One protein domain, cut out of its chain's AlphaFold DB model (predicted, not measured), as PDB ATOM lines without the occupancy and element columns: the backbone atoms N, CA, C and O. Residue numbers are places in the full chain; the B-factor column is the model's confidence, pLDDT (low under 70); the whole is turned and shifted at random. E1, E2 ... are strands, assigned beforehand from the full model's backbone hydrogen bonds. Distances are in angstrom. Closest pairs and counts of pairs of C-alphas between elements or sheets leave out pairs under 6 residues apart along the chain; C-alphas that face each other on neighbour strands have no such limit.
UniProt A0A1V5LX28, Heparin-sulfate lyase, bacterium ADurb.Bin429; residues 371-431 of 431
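Overview. This is residues 371 to 431 of the 431 residues of the protein "Heparin-sulfate lyase" of bacterium ADurb.Bin429 (UniProt A0A1V5LX28). A small sandwich of two sheets, only partly face to face: a sheet of longer strands, E1 E4 E5 E8, has a sheet of short strands, E3 E2 E6 E7, over one end. The far end of the longer sheet, with the turn from E4 to E5, is left uncovered, and the chain changes sheet at the links E1 to E2, E3 to E4, E5 to E6 and E7 to E8. The printed part has 61 residues, no named helix and eight named strands, E1 to E8 in chain order; its class is all strand. The longer sheet is antiparallel throughout, as are E2, E6 and E7 in the other, where E3 meets E2 only at a point. The whole is compact, with a radius of gyration of the C-alphas of 11.2 A, and elongated, spanning 34 by 18 by 17 A.

Arrangement. Start at E1, residues 371 to 375, an edge strand antiparallel to E4, residues 390 to 397; N 372 and O 396 are 2.8 A apart, within hydrogen-bond range. E1 runs on into E2, residues 378 to 380, at 33 degrees across a break of 2 residues. E3, residues 383 to 385, meets E2 only at a point, with C-alphas 384 and 379 facing each other at 4.4 A. E4 forms a hairpin with E5, residues 400 to 407; look at N 393 and O 404, 2.8 A apart. Next comes E6, residues 415 to 417, antiparallel to E2, with N 416 and O 379 at 2.8 A. E6 and E7, residues 420 to 422, form a hairpin, with N 417 and O 420 at 2.9 A. E8, residues 426 to 430, is antiparallel to E5, with N 405 and O 427 at 2.9 A. Between the sheets, the closest C-alphas of E2 and E4 are those of Val 378 and Gly 392, 6.1 A apart. E5 and E7 are near each other, while E1 and E8 are apart.

Along the chain. Find C-alpha 371 at (212.012, 223.703, 154.881), where E1 begins its 13.8 A. E2 and E6 each measure 6.7 A, E3 6.1 A and E7 6.9 A. E4 runs 22.3 A from C-alpha 390 at (190.178, 227.130, 153.678), and E5 runs 23.5 A. E8 covers 13.9 A and ends at C-alpha 430, (202.862, 218.092, 164.800).

Size, cuts and confidence. The two C-alphas farthest apart, those of Thr 398 and Trp 411, are 34.9 A apart. The printed part has no cut and no long link; E5 to E6 is short, the others tight. Mean pLDDT of the printed part is 93.9, and no printed residue is under 70.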
ATOM      1  N   VAL A 371     213.429 223.365 154.721       98.00
ATOM      2  CA  VAL A 371     212.012 223.703 154.881       98.00
ATOM      3  C   VAL A 371     211.261 223.421 153.593       98.00
ATOM      4  O   VAL A 371     211.589 223.955 152.532       98.00
ATOM      5  N   GLN A 372     210.178 222.665 153.687       97.19
ATOM      6  CA  GLN A 372     209.227 222.454 152.604       97.19
ATOM      7  C   GLN A 372     207.846 222.871 153.093       97.19
ATOM      8  O   GLN A 372     207.449 222.539 154.204       97.19
ATOM      9  N   ALA A 373     207.129 223.630 152.274       97.38
ATOM     10  CA  ALA A 373     205.760 224.028 152.554       97.38
ATOM     11  C   ALA A 373     204.962 223.925 151.260       97.38
ATOM     12  O   ALA A 373     205.416 224.395 150.214       97.38
ATOM     13  N   ARG A 374     203.794 223.292 151.323       97.56
ATOM     14  CA  ARG A 374     202.892 223.157 150.177       97.56
ATOM     15  C   ARG A 374     201.444 223.167 150.635       97.56
ATOM     16  O   ARG A 374     201.148 222.781 151.766       97.56
ATOM     17  N   PHE A 375     200.551 223.555 149.733       98.31
ATOM     18  CA  PHE A 375     199.125 223.379 149.960       98.31
ATOM     19  C   PHE A 375     198.763 221.893 150.014       98.31
ATOM     20  O   PHE A 375     199.335 221.058 149.301       98.31
ATOM     21  N   LEU A 376     197.811 221.591 150.886       97.81
ATOM     22  CA  LEU A 376     197.074 220.341 150.903       97.81
ATOM     23  C   LEU A 376     195.685 220.592 150.330       97.81
ATOM     24  O   LEU A 376     195.100 221.650 150.569       97.81
ATOM     25  N   ASP A 377     195.162 219.606 149.609       97.25
ATOM     26  CA  ASP A 377     193.762 219.618 149.211       97.25
ATOM     27  C   ASP A 377     192.899 219.520 150.471       97.25
ATOM     28  O   ASP A 377     193.102 218.642 151.319       97.25
ATOM     29  N   VAL A 378     191.950 220.445 150.591       97.00
ATOM     30  CA  VAL A 378     190.960 220.451 151.663       97.00
ATOM     31  C   VAL A 378     189.601 220.168 151.049       97.00
ATOM     32  O   VAL A 378     189.211 220.793 150.060       97.00
ATOM     33  N   GLU A 379     188.875 219.235 151.648       96.06
ATOM     34  CA  GLU A 379     187.480 218.967 151.320       96.06
ATOM     35  C   GLU A 379     186.582 219.488 152.440       96.06
ATOM     36  O   GLU A 379     186.855 219.233 153.610       96.06
ATOM     37  N   ALA A 380     185.504 220.188 152.097       93.88
ATOM     38  CA  ALA A 380     184.439 220.570 153.020       93.88
ATOM     39  C   ALA A 380     183.099 220.544 152.274       93.88
ATOM     40  O   ALA A 380     183.056 220.896 151.096       93.88
ATOM     41  N   ASP A 381     182.017 220.113 152.930       88.38
ATOM     42  CA  ASP A 381     180.708 219.876 152.286       88.38
ATOM     43  C   ASP A 381     180.803 219.013 151.009       88.38
ATOM     44  O   ASP A 381     180.238 219.341 149.964       88.38
ATOM     45  N   ASP A 382     181.566 217.916 151.078       87.44
ATOM     46  CA  ASP A 382     181.779 216.962 149.975       87.44
ATOM     47  C   ASP A 382     182.345 217.586 148.677       87.44
ATOM     48  O   ASP A 382     182.212 217.017 147.588       87.44
ATOM     49  N   ARG A 383     183.005 218.750 148.770       93.44
ATOM     50  CA  ARG A 383     183.730 219.380 147.659       93.44
ATOM     51  C   ARG A 383     185.146 219.769 148.057       93.44
ATOM     52  O   ARG A 383     185.391 220.162 149.192       93.44
ATOM     53  N   ALA A 384     186.054 219.755 147.083       94.75
ATOM     54  CA  ALA A 384     187.321 220.459 147.216       94.75
ATOM     55  C   ALA A 384     187.054 221.969 147.344       94.75
ATOM     56  O   ALA A 384     186.233 222.528 146.604       94.75
ATOM     57  N   VAL A 385     187.732 222.620 148.283       94.88
ATOM     58  CA  VAL A 385     187.611 224.061 148.520       94.88
ATOM     59  C   VAL A 385     188.883 224.791 148.110       94.88
ATOM     60  O   VAL A 385     189.987 224.259 148.207       94.88
ATOM     61  N   ASP A 386     188.722 226.022 147.628       95.19
ATOM     62  CA  ASP A 386     189.861 226.863 147.267       95.19
ATOM     63  C   ASP A 386     190.641 227.271 148.539       95.19
ATOM     64  O   ASP A 386     190.007 227.543 149.566       95.19
ATOM     65  N   PRO A 387     191.984 227.387 148.502       96.25
ATOM     66  CA  PRO A 387     192.772 227.895 149.630       96.25
ATOM     67  C   PRO A 387     192.311 229.262 150.155       96.25
ATOM     68  O   PRO A 387     192.493 229.589 151.329       96.25
ATOM     69  N   PHE A 388     191.675 230.076 149.306       95.81
ATOM     70  CA  PHE A 388     191.047 231.327 149.706       95.81
ATOM     71  C   PHE A 388     189.852 231.123 150.649       95.81
ATOM     72  O   PHE A 388     189.550 232.034 151.420       95.81
ATOM     73  N   GLU A 389     189.172 229.976 150.619       94.88
ATOM     74  CA  GLU A 389     188.098 229.598 151.547       94.88
ATOM     75  C   GLU A 389     188.644 228.869 152.785       94.88
ATOM     76  O   GLU A 389     188.290 229.236 153.908       94.88
ATOM     77  N   ILE A 390     189.512 227.868 152.594       96.50
ATOM     78  CA  ILE A 390     190.178 227.130 153.678       96.50
ATOM     79  C   ILE A 390     191.632 226.861 153.285       96.50
ATOM     80  O   ILE A 390     191.898 226.109 152.352       96.50
ATOM     81  N   THR A 391     192.585 227.431 154.022       97.75
ATOM     82  CA  THR A 391     194.012 227.174 153.789       97.75
ATOM     83  C   THR A 391     194.439 225.913 154.536       97.75
ATOM     84  O   THR A 391     194.529 225.930 155.761       97.75
ATOM     85  N   GLY A 392     194.732 224.838 153.799       97.88
ATOM     86  CA  GLY A 392     195.403 223.633 154.299       97.88
ATOM     87  C   GLY A 392     196.873 223.603 153.880       97.88
ATOM     88  O   GLY A 392     197.181 223.799 152.705       97.88
ATOM     89  N   LEU A 393     197.789 223.356 154.818       98.50
ATOM     90  CA  LEU A 393     199.232 223.316 154.565       98.50
ATOM     91  C   LEU A 393     199.870 222.064 155.156       98.50
ATOM     92  O   LEU A 393     199.590 221.690 156.293       98.50
ATOM     93  N   GLU A 394     200.805 221.492 154.404       98.44
ATOM     94  CA  GLU A 394     201.831 220.599 154.933       98.44
ATOM     95  C   GLU A 394     203.135 221.380 155.058       98.44
ATOM     96  O   GLU A 394     203.576 222.022 154.099       98.44
ATOM     97  N   ILE A 395     203.744 221.312 156.237       98.50
ATOM     98  CA  ILE A 395     204.993 221.990 156.567       98.50
ATOM     99  C   ILE A 395     205.980 220.927 157.038       98.50
ATOM    100  O   ILE A 395     205.697 220.191 157.974       98.50
ATOM    101  N   VAL A 396     207.142 220.839 156.398       98.19
ATOM    102  CA  VAL A 396     208.225 219.939 156.795       98.19
ATOM    103  C   VAL A 396     209.460 220.765 157.111       98.19
ATOM    104  O   VAL A 396     209.982 221.439 156.225       98.19
ATOM    105  N   ILE A 397     209.938 220.719 158.353       97.44
ATOM    106  CA  ILE A 397     211.134 221.445 158.801       97.44
ATOM    107  C   ILE A 397     212.125 220.441 159.377       97.44
ATOM    108  O   ILE A 397     211.884 219.854 160.425       97.44
ATOM    109  N   THR A 398     213.260 220.239 158.707       93.75
ATOM    110  CA  THR A 398     214.312 219.296 159.147       93.75
ATOM    111  C   THR A 398     213.749 217.895 159.468       93.75
ATOM    112  O   THR A 398     214.121 217.254 160.446       93.75
ATOM    113  N   GLY A 399     212.805 217.425 158.645       92.44
ATOM    114  CA  GLY A 399     212.143 216.121 158.791       92.44
ATOM    115  C   GLY A 399     210.931 216.085 159.731       92.44
ATOM    116  O   GLY A 399     210.177 215.118 159.669       92.44
ATOM    117  N   GLN A 400     210.698 217.123 160.541       95.81
ATOM    118  CA  GLN A 400     209.479 217.275 161.344       95.81
ATOM    119  C   GLN A 400     208.318 217.685 160.435       95.81
ATOM    120  O   GLN A 400     208.433 218.710 159.765       95.81
ATOM    121  N   ARG A 401     207.225 216.910 160.407       97.06
ATOM    122  CA  ARG A 401     206.036 217.188 159.584       97.06
ATOM    123  C   ARG A 401     204.911 217.757 160.444       97.06
ATOM    124  O   ARG A 401     204.504 217.140 161.421       97.06
ATOM    125  N   ASP A 402     204.360 218.877 160.010       97.94
ATOM    126  CA  ASP A 402     203.243 219.565 160.638       97.94
ATOM    127  C   ASP A 402     202.119 219.754 159.601       97.94
ATOM    128  O   ASP A 402     202.382 219.990 158.415       97.94
ATOM    129  N   VAL A 403     200.860 219.655 160.038       98.19
ATOM    130  CA  VAL A 403     199.682 219.970 159.209       98.19
ATOM    131  C   VAL A 403     198.906 221.107 159.853       98.19
ATOM    132  O   VAL A 403     198.593 221.052 161.041       98.19
ATOM    133  N   TYR A 404     198.592 222.125 159.056       98.38
ATOM    134  CA  TYR A 404     197.849 223.317 159.460       98.38
ATOM    135  C   TYR A 404     196.585 223.462 158.618       98.38
ATOM    136  O   TYR A 404     196.642 223.304 157.398       98.38
ATOM    137  N   VAL A 405     195.463 223.799 159.253       97.81
ATOM    138  CA  VAL A 405     194.211 224.152 158.574       97.81
ATOM    139  C   VAL A 405     193.642 225.423 159.192       97.81
ATOM    140  O   VAL A 405     193.535 225.532 160.411       97.81
ATOM    141  N   ASP A 406     193.264 226.382 158.349       96.56
ATOM    142  CA  ASP A 406     192.615 227.630 158.751       96.56
ATOM    143  C   ASP A 406     191.418 227.925 157.851       96.56
ATOM    144  O   ASP A 406     191.564 228.222 156.661       96.56
ATOM    145  N   THR A 407     190.223 227.872 158.437       94.62
ATOM    146  CA  THR A 407     188.978 228.225 157.769       94.62
ATOM    147  C   THR A 407     188.805 229.743 157.743       94.62
ATOM    148  O   THR A 407     188.962 230.489 158.721       94.62
ATOM    149  N   HIS A 408     188.503 230.252 156.556       92.38
ATOM    150  CA  HIS A 408     188.378 231.684 156.322       92.38
ATOM    151  C   HIS A 408     186.931 232.148 156.128       92.38
ATOM    152  O   HIS A 408     186.687 233.338 155.905       92.38
ATOM    153  N   MET A 409     186.002 231.202 156.217       83.81
ATOM    154  CA  MET A 409     184.558 231.384 156.169       83.81
ATOM    155  C   MET A 409     184.032 231.842 157.538       83.81
ATOM    156  O   MET A 409     184.678 231.650 158.564       83.81
ATOM    157  N   HIS A 410     182.848 232.459 157.563       73.88
ATOM    158  CA  HIS A 410     182.220 232.909 158.815       73.88
ATOM    159  C   HIS A 410     181.618 231.773 159.651       73.88
ATOM    160  O   HIS A 410     181.354 231.960 160.836       73.88
ATOM    161  N   TRP A 411     181.373 230.619 159.036       78.38
ATOM    162  CA  TRP A 411     180.914 229.406 159.695       78.38
ATOM    163  C   TRP A 411     181.937 228.304 159.454       78.38
ATOM    164  O   TRP A 411     182.559 228.246 158.390       78.38
ATOM    165  N   ASN A 412     182.094 227.424 160.437       79.94
ATOM    166  CA  ASN A 412     182.915 226.246 160.248       79.94
ATOM    167  C   ASN A 412     182.091 225.177 159.540       79.94
ATOM    168  O   ASN A 412     180.963 224.882 159.936       79.94
ATOM    169  N   LEU A 413     182.671 224.620 158.487       84.44
ATOM    170  CA  LEU A 413     182.184 223.411 157.845       84.44
ATOM    171  C   LEU A 413     183.068 222.255 158.309       84.44
ATOM    172  O   LEU A 413     184.274 222.473 158.470       84.44
ATOM    173  N   PRO A 414     182.512 221.047 158.497       93.12
ATOM    174  CA  PRO A 414     183.329 219.857 158.644       93.12
ATOM    175  C   PRO A 414     184.279 219.755 157.455       93.12
ATOM    176  O   PRO A 414     183.847 219.769 156.300       93.12
ATOM    177  N   TRP A 415     185.571 219.679 157.743       95.50
ATOM    178  CA  TRP A 415     186.615 219.621 156.735       95.50
ATOM    179  C   TRP A 415     187.451 218.353 156.879       95.50
ATOM    180  O   TRP A 415     187.541 217.750 157.952       95.50
ATOM    181  N   ARG A 416     188.075 217.942 155.776       96.56
ATOM    182  CA  ARG A 416     189.086 216.884 155.704       96.56
ATOM    183  C   ARG A 416     190.321 217.425 155.005       96.56
ATOM    184  O   ARG A 416     190.209 218.083 153.976       96.56
ATOM    185  N   CYS A 417     191.486 217.151 155.571       96.62
ATOM    186  CA  CYS A 417     192.775 217.592 155.056       96.62
ATOM    187  C   CYS A 417     193.823 216.526 155.387       96.62
ATOM    188  O   CYS A 417     194.124 216.286 156.558       96.62
ATOM    189  N   ALA A 418     194.359 215.869 154.355       94.50
ATOM    190  CA  ALA A 418     195.218 214.691 154.500       94.50
ATOM    191  C   ALA A 418     194.578 213.607 155.401       94.50
ATOM    192  O   ALA A 418     193.480 213.137 155.104       94.50
ATOM    193  N   GLU A 419     195.243 213.181 156.477       95.25
ATOM    194  CA  GLU A 419     194.712 212.208 157.445       95.25
ATOM    195  C   GLU A 419     193.799 212.816 158.527       95.25
ATOM    196  O   GLU A 419     193.273 212.085 159.368       95.25
ATOM    197  N   TYR A 420     193.618 214.137 158.521       96.69
ATOM    198  CA  TYR A 420     192.889 214.869 159.550       96.69
ATOM    199  C   TYR A 420     191.493 215.273 159.096       96.69
ATOM    200  O   TYR A 420     191.224 215.502 157.915       96.69
ATOM    201  N   SER A 421     190.602 215.407 160.071       95.75
ATOM    202  CA  SER A 421     189.274 215.975 159.886       95.75
ATOM    203  C   SER A 421     188.857 216.731 161.136       95.75
ATOM    204  O   SER A 421     189.136 216.253 162.237       95.75
ATOM    205  N   GLY A 422     188.143 217.835 160.967       94.19
ATOM    206  CA  GLY A 422     187.714 218.686 162.071       94.19
ATOM    207  C   GLY A 422     186.534 219.574 161.699       94.19
ATOM    208  O   GLY A 422     186.079 219.587 160.557       94.19
ATOM    209  N   GLU A 423     186.033 220.308 162.685       93.19
ATOM    210  CA  GLU A 423     184.985 221.338 162.539       93.19
ATOM    211  C   GLU A 423     185.432 222.673 163.157       93.19
ATOM    212  O   GLU A 423     184.678 223.640 163.260       93.19
ATOM    213  N   GLU A 424     186.668 222.739 163.629       91.50
ATOM    214  CA  GLU A 424     187.290 223.921 164.188       91.50
ATOM    215  C   GLU A 424     187.765 224.870 163.087       91.50
ATOM    216  O   GLU A 424     188.082 224.465 161.966       91.50
ATOM    217  N   ARG A 425     187.833 226.159 163.431       90.81
ATOM    218  CA  ARG A 425     188.351 227.188 162.529       90.81
ATOM    219  C   ARG A 425     189.840 227.023 162.273       90.81
ATOM    220  O   ARG A 425     190.307 227.271 161.170       90.81
ATOM    221  N   LEU A 426     190.575 226.659 163.312       94.81
ATOM    222  CA  LEU A 426     192.021 226.583 163.299       94.81
ATOM    223  C   LEU A 426     192.444 225.227 163.845       94.81
ATOM    224  O   LEU A 426     192.087 224.876 164.968       94.81
ATOM    225  N   PHE A 427     193.243 224.513 163.065       96.31
ATOM    226  CA  PHE A 427     193.838 223.245 163.443       96.31
ATOM    227  C   PHE A 427     195.330 223.264 163.154       96.31
ATOM    228  O   PHE A 427     195.785 223.748 162.115       96.31
ATOM    229  N   HIS A 428     196.092 222.697 164.078       96.88
ATOM    230  CA  HIS A 428     197.501 222.415 163.887       96.88
ATOM    231  C   HIS A 428     197.822 221.063 164.514       96.88
ATOM    232  O   HIS A 428     197.361 220.743 165.609       96.88
ATOM    233  N   SER A 429     198.619 220.275 163.806       95.12
ATOM    234  CA  SER A 429     199.197 219.034 164.306       95.12
ATOM    235  C   SER A 429     200.688 219.005 164.013       95.12
ATOM    236  O   SER A 429     201.147 219.545 163.005       95.12
ATOM    237  N   ARG A 430     201.426 218.343 164.899       88.19
ATOM    238  CA  ARG A 430     202.862 218.092 164.800       88.19
ATOM    239  C   ARG A 430     203.076 216.586 164.938       88.19
ATOM    240  O   ARG A 430     202.679 216.029 165.962       88.19
ATOM    241  N   LEU A 431     203.621 215.948 163.900       71.38
ATOM    242  CA  LEU A 431     203.747 214.487 163.765       71.38
ATOM    243  C   LEU A 431     205.147 213.952 164.031       71.38
ATOM    244  O   LEU A 431     206.094 214.458 163.391       71.38
TER     245      LEU A 431